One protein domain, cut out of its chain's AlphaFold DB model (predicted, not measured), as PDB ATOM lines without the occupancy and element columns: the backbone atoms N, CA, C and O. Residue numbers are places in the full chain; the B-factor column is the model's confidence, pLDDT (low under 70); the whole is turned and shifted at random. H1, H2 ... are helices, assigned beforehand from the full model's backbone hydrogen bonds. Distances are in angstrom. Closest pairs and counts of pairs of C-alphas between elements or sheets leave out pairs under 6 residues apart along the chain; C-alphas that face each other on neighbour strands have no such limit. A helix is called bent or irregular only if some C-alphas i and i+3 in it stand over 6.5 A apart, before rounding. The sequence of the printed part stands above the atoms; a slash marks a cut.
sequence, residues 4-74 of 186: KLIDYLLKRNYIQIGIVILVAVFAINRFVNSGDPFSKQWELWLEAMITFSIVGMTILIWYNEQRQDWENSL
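This is residues 4 to 74 of the 186 residues of an uncharacterized protein of Bacteroidales bacterium (UniProt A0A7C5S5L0). The arm H1b and the longer helix H2 make an open V, joined at its point by residues 34 to 37; the short arm H1a turns off at H1b's far end. The 71 printed residues hold two named helices, H1 then H2, class all helix. The whole is extended, radius of gyration of the C-alphas 18.7 A, and flat, 57 by 41 by 13 A.

H1, residues 4 to 33, assigned as one helix by its hydrogen bonds, is bent: C-alphas 12 and 15 are 8.3 A apart. Its arms H1a, residues 4 to 12, and H1b, residues 15 to 33, stand about perpendicular at 81 degrees. H1b and H2, residues 38 to 73, run opposite ways at a shallow tilt of 30 degrees, close but not clearly touching; their closest C-alphas, of Phe 31 and Gln 41, are 7.4 A apart. H1a and H2 are apart. In H1a, H1b and H2 every O i to N i+4 pair is within hydrogen-bond range.

H1a, 12.6 A, begins at C-alpha 4 (42.934, 3.836, 32.157). H1b measures 26.9 A. H2, 52.0 A, ends at C-alpha 73 (33.830, 9.464, -14.442).

The farthest C-alphas, Gly 35 and Leu 74, are 57.5 A apart. The printed part has no cut; the link is tight. Nine residues have pLDDT under 70: 5, 8 to 10, 30 to 31, 33 to 35.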
ATOM      1  N   LYS A   4      43.204   2.751  33.117       75.44
ATOM      2  CA  LYS A   4      42.934   3.836  32.157       75.44
ATOM      3  C   LYS A   4      43.061   3.409  30.690       75.44
ATOM      4  O   LYS A   4      42.397   3.973  29.826       75.44
ATOM      5  N   LEU A   5      43.912   2.424  30.403       68.25
ATOM      6  CA  LEU A   5      44.117   1.913  29.047       68.25
ATOM      7  C   LEU A   5      42.955   1.001  28.621       68.25
ATOM      8  O   LEU A   5      42.560   1.007  27.459       68.25
ATOM      9  N   ILE A   6      42.368   0.273  29.579       70.19
ATOM     10  CA  ILE A   6      41.198  -0.589  29.371       70.19
ATOM     11  C   ILE A   6      39.951   0.261  29.080       70.19
ATOM     12  O   ILE A   6      39.256  -0.006  28.102       70.19
ATOM     13  N   ASP A   7      39.725   1.341  29.835       75.06
ATOM     14  CA  ASP A   7      38.606   2.270  29.596       75.06
ATOM     15  C   ASP A   7      38.694   2.976  28.237       75.06
ATOM     16  O   ASP A   7      37.684   3.178  27.556       75.06
ATOM     17  N   TYR A   8      39.909   3.334  27.813       69.00
ATOM     18  CA  TYR A   8      40.135   3.977  26.521       69.00
ATOM     19  C   TYR A   8      39.846   3.028  25.346       69.00
ATOM     20  O   TYR A   8      39.215   3.426  24.365       69.00
ATOM     21  N   LEU A   9      40.249   1.759  25.462       59.78
ATOM     22  CA  LEU A   9      39.962   0.734  24.454       59.78
ATOM     23  C   LEU A   9      38.468   0.366  24.411       59.78
ATOM     24  O   LEU A   9      37.913   0.224  23.320       59.78
ATOM     25  N   LEU A  10      37.797   0.297  25.567       64.19
ATOM     26  CA  LEU A  10      36.354   0.049  25.665       64.19
ATOM     27  C   LEU A  10      35.531   1.159  25.005       64.19
ATOM     28  O   LEU A  10      34.641   0.863  24.214       64.19
ATOM     29  N   LYS A  11      35.847   2.437  25.255       71.19
ATOM     30  CA  LYS A  11      35.110   3.562  24.652       71.19
ATOM     31  C   LYS A  11      35.281   3.669  23.143       71.19
ATOM     32  O   LYS A  11      34.355   4.103  22.465       71.19
ATOM     33  N   ARG A  12      36.443   3.295  22.607       70.38
ATOM     34  CA  ARG A  12      36.712   3.392  21.166       70.38
ATOM     35  C   ARG A  12      35.998   2.301  20.365       70.38
ATOM     36  O   ARG A  12      35.573   2.565  19.247       70.38
ATOM     37  N   ASN A  13      35.825   1.117  20.957       79.00
ATOM     38  CA  ASN A  13      35.347  -0.078  20.256       79.00
ATOM     39  C   ASN A  13      34.064  -0.684  20.858       79.00
ATOM     40  O   ASN A  13      33.748  -1.837  20.568       79.00
ATOM     41  N   TYR A  14      33.300   0.052  21.674       82.19
ATOM     42  CA  TYR A  14      32.124  -0.498  22.373       82.19
ATOM     43  C   TYR A  14      31.083  -1.122  21.428       82.19
ATOM     44  O   TYR A  14      30.476  -2.130  21.774       82.19
ATOM     45  N   ILE A  15      30.924  -0.578  20.214       78.06
ATOM     46  CA  ILE A  15      30.038  -1.139  19.180       78.06
ATOM     47  C   ILE A  15      30.551  -2.507  18.711       78.06
ATOM     48  O   ILE A  15      29.783  -3.461  18.640       78.06
ATOM     49  N   GLN A  16      31.854  -2.632  18.443       74.50
ATOM     50  CA  GLN A  16      32.467  -3.898  18.024       74.50
ATOM     51  C   GLN A  16      32.372  -4.952  19.132       74.50
ATOM     52  O   GLN A  16      32.026  -6.099  18.866       74.50
ATOM     53  N   ILE A  17      32.608  -4.552  20.385       81.44
ATOM     54  CA  ILE A  17      32.477  -5.427  21.557       81.44
ATOM     55  C   ILE A  17      31.020  -5.880  21.728       81.44
ATOM     56  O   ILE A  17      30.772  -7.062  21.953       81.44
ATOM     57  N   GLY A  18      30.053  -4.973  21.552       82.75
ATOM     58  CA  GLY A  18      28.626  -5.297  21.581       82.75
ATOM     59  C   GLY A  18      28.225  -6.311  20.508       82.75
ATOM     60  O   GLY A  18      27.523  -7.272  20.812       82.75
ATOM     61  N   ILE A  19      28.729  -6.154  19.280       83.75
ATOM     62  CA  ILE A  19      28.497  -7.104  18.180       83.75
ATOM     63  C   ILE A  19      29.071  -8.483  18.526       83.75
ATOM     64  O   ILE A  19      28.377  -9.484  18.370       83.75
ATOM     65  N   VAL A  20      30.300  -8.554  19.046       82.62
ATOM     66  CA  VAL A  20      30.935  -9.828  19.429       82.62
ATOM     67  C   VAL A  20      30.150 -10.536  20.533       82.62
ATOM     68  O   VAL A  20      29.904 -11.736  20.432       82.62
ATOM     69  N   ILE A  21      29.711  -9.806  21.564       85.62
ATOM     70  CA  ILE A  21      28.896 -10.371  22.648       85.62
ATOM     71  C   ILE A  21      27.564 -10.888  22.102       85.62
ATOM     72  O   ILE A  21      27.149 -11.989  22.455       85.62
ATOM     73  N   LEU A  22      26.909 -10.139  21.215       85.12
ATOM     74  CA  LEU A  22      25.633 -10.537  20.623       85.12
ATOM     75  C   LEU A  22      25.781 -11.810  19.779       85.12
ATOM     76  O   LEU A  22      24.991 -12.740  19.941       85.12
ATOM     77  N   VAL A  23      26.825 -11.898  18.950       82.38
ATOM     78  CA  VAL A  23      27.144 -13.103  18.164       82.38
ATOM     79  C   VAL A  23      27.447 -14.291  19.079       82.38
ATOM     80  O   VAL A  23      26.946 -15.386  18.834       82.38
ATOM     81  N   ALA A  24      28.203 -14.084  20.160       79.31
ATOM     82  CA  ALA A  24      28.522 -15.136  21.121       79.31
ATOM     83  C   ALA A  24      27.276 -15.640  21.866       79.31
ATOM     84  O   ALA A  24      27.070 -16.846  21.965       79.31
ATOM     85  N   VAL A  25      26.410 -14.740  22.343       83.62
ATOM     86  CA  VAL A  25      25.147 -15.101  23.010       83.62
ATOM     87  C   VAL A  25      24.222 -15.841  22.050       83.62
ATOM     88  O   VAL A  25      23.638 -16.855  22.428       83.62
ATOM     89  N   PHE A  26      24.113 -15.378  20.803       79.88
ATOM     90  CA  PHE A  26      23.315 -16.042  19.776       79.88
ATOM     91  C   PHE A  26      23.858 -17.441  19.455       79.88
ATOM     92  O   PHE A  26      23.085 -18.399  19.406       79.88
ATOM     93  N   ALA A  27      25.181 -17.585  19.327       75.81
ATOM     94  CA  ALA A  27      25.831 -18.873  19.115       75.81
ATOM     95  C   ALA A  27      25.569 -19.838  20.276       75.81
ATOM     96  O   ALA A  27      25.076 -20.942  20.054       75.81
ATOM     97  N   ILE A  28      25.805 -19.402  21.517       79.56
ATOM     98  CA  ILE A  28      25.582 -20.212  22.722       79.56
ATOM     99  C   ILE A  28      24.109 -20.617  22.844       79.56
ATOM    100  O   ILE A  28      23.822 -21.785  23.090       79.56
ATOM    101  N   ASN A  29      23.168 -19.693  22.621       78.56
ATOM    102  CA  ASN A  29      21.734 -19.989  22.672       78.56
ATOM    103  C   ASN A  29      21.353 -21.078  21.656       78.56
ATOM    104  O   ASN A  29      20.642 -22.024  21.998       78.56
ATOM    105  N   ARG A  30      21.884 -20.997  20.430       69.50
ATOM    106  CA  ARG A  30      21.628 -22.010  19.403       69.50
ATOM    107  C   ARG A  30      22.255 -23.365  19.727       69.50
ATOM    108  O   ARG A  30      21.603 -24.375  19.482       69.50
ATOM    109  N   PHE A  31      23.466 -23.382  20.285       67.50
ATOM    110  CA  PHE A  31      24.152 -24.609  20.708       67.50
ATOM    111  C   PHE A  31      23.407 -25.322  21.844       67.50
ATOM    112  O   PHE A  31      23.224 -26.535  21.792       67.50
ATOM    113  N   VAL A  32      22.934 -24.577  22.850       72.25
ATOM    114  CA  VAL A  32      22.261 -25.145  24.030       72.25
ATOM    115  C   VAL A  32      20.863 -25.677  23.700       72.25
ATOM    116  O   VAL A  32      20.455 -26.696  24.250       72.25
ATOM    117  N   ASN A  33      20.134 -25.034  22.782       68.81
ATOM    118  CA  ASN A  33      18.722 -25.349  22.535       68.81
ATOM    119  C   ASN A  33      18.456 -26.350  21.400       68.81
ATOM    120  O   ASN A  33      17.315 -26.774  21.240       68.81
ATOM    121  N   SER A  34      19.447 -26.711  20.579       64.88
ATOM    122  CA  SER A  34      19.164 -27.450  19.338       64.88
ATOM    123  C   SER A  34      19.108 -28.972  19.492       64.88
ATOM    124  O   SER A  34      18.576 -29.611  18.596       64.88
ATOM    125  N   GLY A  35      19.582 -29.578  20.591       67.50
ATOM    126  CA  GLY A  35      19.475 -31.035  20.837       67.50
ATOM    127  C   GLY A  35      20.148 -31.950  19.792       67.50
ATOM    128  O   GLY A  35      20.193 -33.166  19.968       67.50
ATOM    129  N   ASP A  36      20.674 -31.366  18.717       71.12
ATOM    130  CA  ASP A  36      21.292 -32.030  17.583       71.12
ATOM    131  C   ASP A  36      22.751 -32.415  17.870       71.12
ATOM    132  O   ASP A  36      23.430 -31.763  18.671       71.12
ATOM    133  N   PRO A  37      23.285 -33.438  17.174       76.69
ATOM    134  CA  PRO A  37      24.700 -33.769  17.240       76.69
ATOM    135  C   PRO A  37      25.555 -32.566  16.832       76.69
ATOM    136  O   PRO A  37      25.254 -31.891  15.845       76.69
ATOM    137  N   PHE A  38      26.667 -32.357  17.542       71.75
ATOM    138  CA  PHE A  38      27.635 -31.284  17.278       71.75
ATOM    139  C   PHE A  38      28.014 -31.162  15.792       71.75
ATOM    140  O   PHE A  38      28.153 -30.055  15.282       71.75
ATOM    141  N   SER A  39      28.112 -32.289  15.077       74.38
ATOM    142  CA  SER A  39      28.425 -32.321  13.645       74.38
ATOM    143  C   SER A  39      27.409 -31.576  12.775       74.38
ATOM    144  O   SER A  39      27.821 -30.821  11.901       74.38
ATOM    145  N   LYS A  40      26.103 -31.718  13.036       76.94
ATOM    146  CA  LYS A  40      25.048 -31.047  12.254       76.94
ATOM    147  C   LYS A  40      24.995 -29.548  12.525       76.94
ATOM    148  O   LYS A  40      24.779 -28.755  11.616       76.94
ATOM    149  N   GLN A  41      25.200 -29.149  13.780       75.44
ATOM    150  CA  GLN A  41      25.255 -27.730  14.134       75.44
ATOM    151  C   GLN A  41      26.492 -27.067  13.523       75.44
ATOM    152  O   GLN A  41      26.388 -25.976  12.971       75.44
ATOM    153  N   TRP A  42      27.645 -27.737  13.579       76.19
ATOM    154  CA  TRP A  42      28.883 -27.265  12.963       76.19
ATOM    155  C   TRP A  42      28.759 -27.104  11.444       76.19
ATOM    156  O   TRP A  42      29.195 -26.090  10.904       76.19
ATOM    157  N   GLU A  43      28.115 -28.056  10.767       80.50
ATOM    158  CA  GLU A  43      27.826 -27.989   9.330       80.50
ATOM    159  C   GLU A  43      26.973 -26.762   8.976       80.50
ATOM    160  O   GLU A  43      27.352 -25.984   8.102       80.50
ATOM    161  N   LEU A  44      25.901 -26.507   9.734       79.81
ATOM    162  CA  LEU A  44      25.034 -25.342   9.533       79.81
ATOM    163  C   LEU A  44      25.766 -24.008   9.773       79.81
ATOM    164  O   LEU A  44      25.542 -23.028   9.062       79.81
ATOM    165  N   TRP A  45      26.660 -23.956  10.765       81.06
ATOM    166  CA  TRP A  45      27.494 -22.776  11.021       81.06
ATOM    167  C   TRP A  45      28.521 -22.541   9.915       81.06
ATOM    168  O   TRP A  45      28.715 -21.395   9.511       81.06
ATOM    169  N   LEU A  46      29.158 -23.598   9.407       82.31
ATOM    170  CA  LEU A  46      30.068 -23.498   8.268       82.31
ATOM    171  C   LEU A  46      29.339 -23.001   7.018       82.31
ATOM    172  O   LEU A  46      29.823 -22.075   6.371       82.31
ATOM    173  N   GLU A  47      28.166 -23.550   6.713       80.94
ATOM    174  CA  GLU A  47      27.352 -23.130   5.569       80.94
ATOM    175  C   GLU A  47      26.937 -21.654   5.679       80.94
ATOM    176  O   GLU A  47      27.083 -20.882   4.725       80.94
ATOM    177  N   ALA A  48      26.508 -21.219   6.868       82.75
ATOM    178  CA  ALA A  48      26.196 -19.819   7.127       82.75
ATOM    179  C   ALA A  48      27.431 -18.920   6.956       82.75
ATOM    180  O   ALA A  48      27.349 -17.895   6.283       82.75
ATOM    181  N   MET A  49      28.587 -19.295   7.512       80.31
ATOM    182  CA  MET A  49      29.837 -18.532   7.378       80.31
ATOM    183  C   MET A  49      30.300 -18.420   5.927       80.31
ATOM    184  O   MET A  49      30.734 -17.346   5.511       80.31
ATOM    185  N   ILE A  50      30.179 -19.493   5.143       84.50
ATOM    186  CA  ILE A  50      30.471 -19.477   3.705       84.50
ATOM    187  C   ILE A  50      29.504 -18.529   2.988       84.50
ATOM    188  O   ILE A  50      29.932 -17.687   2.206       84.50
ATOM    189  N   THR A  51      28.211 -18.594   3.298       85.50
ATOM    190  CA  THR A  51      27.214 -17.698   2.697       85.50
ATOM    191  C   THR A  51      27.506 -16.232   3.029       85.50
ATOM    192  O   THR A  51      27.530 -15.383   2.139       85.50
ATOM    193  N   PHE A  52      27.801 -15.920   4.292       85.88
ATOM    194  CA  PHE A  52      28.155 -14.564   4.715       85.88
ATOM    195  C   PHE A  52      29.472 -14.078   4.106       85.88
ATOM    196  O   PHE A  52      29.573 -12.899   3.769       85.88
ATOM    197  N   SER A  53      30.468 -14.952   3.937       81.06
ATOM    198  CA  SER A  53      31.737 -14.574   3.310       81.06
ATOM    199  C   SER A  53      31.557 -14.262   1.827       81.06
ATOM    200  O   SER A  53      32.093 -13.261   1.357       81.06
ATOM    201  N   ILE A  54      30.728 -15.034   1.117       90.81
ATOM    202  CA  ILE A  54      30.358 -14.759  -0.276       90.81
ATOM    203  C   ILE A  54      29.634 -13.416  -0.373       90.81
ATOM    204  O   ILE A  54      30.033 -12.569  -1.166       90.81
ATOM    205  N   VAL A  55      28.614 -13.180   0.457       89.94
ATOM    206  CA  VAL A  55      27.884 -11.902   0.469       89.94
ATOM    207  C   VAL A  55      28.828 -10.734   0.771       89.94
ATOM    208  O   VAL A  55      28.790  -9.719   0.079       89.94
ATOM    209  N   GLY A  56      29.715 -10.884   1.756       86.56
ATOM    210  CA  GLY A  56      30.719  -9.877   2.094       86.56
ATOM    211  C   GLY A  56      31.674  -9.592   0.936       86.56
ATOM    212  O   GLY A  56      31.917  -8.430   0.618       86.56
ATOM    213  N   MET A  57      32.168 -10.634   0.263       89.19
ATOM    214  CA  MET A  57      33.041 -10.494  -0.902       89.19
ATOM    215  C   MET A  57      32.328  -9.782  -2.056       89.19
ATOM    216  O   MET A  57      32.892  -8.863  -2.641       89.19
ATOM    217  N   THR A  58      31.076 -10.142  -2.342       91.94
ATOM    218  CA  THR A  58      30.260  -9.481  -3.370       91.94
ATOM    219  C   THR A  58      30.080  -7.994  -3.073       91.94
ATOM    220  O   THR A  58      30.255  -7.170  -3.966       91.94
ATOM    221  N   ILE A  59      29.789  -7.625  -1.820       89.56
ATOM    222  CA  ILE A  59      29.669  -6.216  -1.413       89.56
ATOM    223  C   ILE A  59      31.000  -5.478  -1.590       89.56
ATOM    224  O   ILE A  59      31.006  -4.341  -2.057       89.56
ATOM    225  N   LEU A  60      32.129  -6.106  -1.242       86.31
ATOM    226  CA  LEU A  60      33.456  -5.506  -1.416       86.31
ATOM    227  C   LEU A  60      33.803  -5.284  -2.890       86.31
ATOM    228  O   LEU A  60      34.321  -4.222  -3.231       86.31
ATOM    229  N   ILE A  61      33.514  -6.261  -3.754       90.94
ATOM    230  CA  ILE A  61      33.711  -6.137  -5.203       90.94
ATOM    231  C   ILE A  61      32.858  -4.989  -5.736       90.94
ATOM    232  O   ILE A  61      33.402  -4.059  -6.323       90.94
ATOM    233  N   TRP A  62      31.558  -4.992  -5.433       90.81
ATOM    234  CA  TRP A  62      30.634  -3.946  -5.865       90.81
ATOM    235  C   TRP A  62      31.065  -2.549  -5.402       90.81
ATOM    236  O   TRP A  62      31.034  -1.594  -6.172       90.81
ATOM    237  N   TYR A  63      31.516  -2.419  -4.152       88.12
ATOM    238  CA  TYR A  63      32.015  -1.150  -3.627       88.12
ATOM    239  C   TYR A  63      33.274  -0.667  -4.362       88.12
ATOM    240  O   TYR A  63      33.399   0.525  -4.649       88.12
ATOM    241  N   ASN A  64      34.202  -1.573  -4.676       88.69
ATOM    242  CA  ASN A  64      35.419  -1.233  -5.409       88.69
ATOM    243  C   ASN A  64      35.125  -0.842  -6.861       88.69
ATOM    244  O   ASN A  64      35.696   0.139  -7.333       88.69
ATOM    245  N   GLU A  65      34.221  -1.552  -7.536       91.69
ATOM    246  CA  GLU A  65      33.761  -1.208  -8.886       91.69
ATOM    247  C   GLU A  65      33.114   0.178  -8.902       91.69
ATOM    248  O   GLU A  65      33.544   1.044  -9.653       91.69
ATOM    249  N   GLN A  66      32.177   0.449  -7.986       91.38
ATOM    250  CA  GLN A  66      31.531   1.762  -7.891       91.38
ATOM    251  C   GLN A  66      32.519   2.894  -7.621       91.38
ATOM    252  O   GLN A  66      32.395   3.996  -8.159       91.38
ATOM    253  N   ARG A  67      33.522   2.635  -6.781       87.06
ATOM    254  CA  ARG A  67      34.586   3.601  -6.534       87.06
ATOM    255  C   ARG A  67      35.421   3.842  -7.794       87.06
ATOM    256  O   ARG A  67      35.741   4.992  -8.076       87.06
ATOM    257  N   GLN A  68      35.775   2.792  -8.526       86.50
ATOM    258  CA  GLN A  68      36.557   2.896  -9.755       86.50
ATOM    259  C   GLN A  68      35.776   3.615 -10.860       86.50
ATOM    260  O   GLN A  68      36.330   4.491 -11.518       86.50
ATOM    261  N   ASP A  69      34.490   3.316 -11.022       90.44
ATOM    262  CA  ASP A  69      33.599   3.999 -11.961       90.44
ATOM    263  C   ASP A  69      33.467   5.480 -11.621       90.44
ATOM    264  O   ASP A  69      33.564   6.337 -12.501       90.44
ATOM    265  N   TRP A  70      33.326   5.798 -10.332       90.25
ATOM    266  CA  TRP A  70      33.343   7.178  -9.872       90.25
ATOM    267  C   TRP A  70      34.665   7.869 -10.226       90.25
ATOM    268  O   TRP A  70      34.625   8.924 -10.854       90.25
ATOM    269  N   GLU A  71      35.822   7.275  -9.908       86.75
ATOM    270  CA  GLU A  71      37.142   7.834 -10.248       86.75
ATOM    271  C   GLU A  71      37.318   8.013 -11.773       86.75
ATOM    272  O   GLU A  71      37.831   9.042 -12.212       86.75
ATOM    273  N   ASN A  72      36.821   7.074 -12.585       87.62
ATOM    274  CA  ASN A  72      36.866   7.122 -14.050       87.62
ATOM    275  C   ASN A  72      35.927   8.168 -14.665       87.62
ATOM    276  O   ASN A  72      36.218   8.685 -15.744       87.62
ATOM    277  N   SER A  73      34.808   8.465 -14.000       89.25
ATOM    278  CA  SER A  73      33.830   9.464 -14.442       89.25
ATOM    279  C   SER A  73      34.295  10.905 -14.223       89.25
ATOM    280  O   SER A  73      33.723  11.831 -14.802       89.25
ATOM    281  N   LEU A  74      35.317  11.110 -13.384       90.81
ATOM    282  CA  LEU A  74      35.822  12.442 -13.093       90.81
ATOM    283  C   LEU A  74      36.473  13.060 -14.338       90.81
ATOM    284  O   LEU A  74      37.194  12.374 -15.070       90.81
TER     285      LEU A  74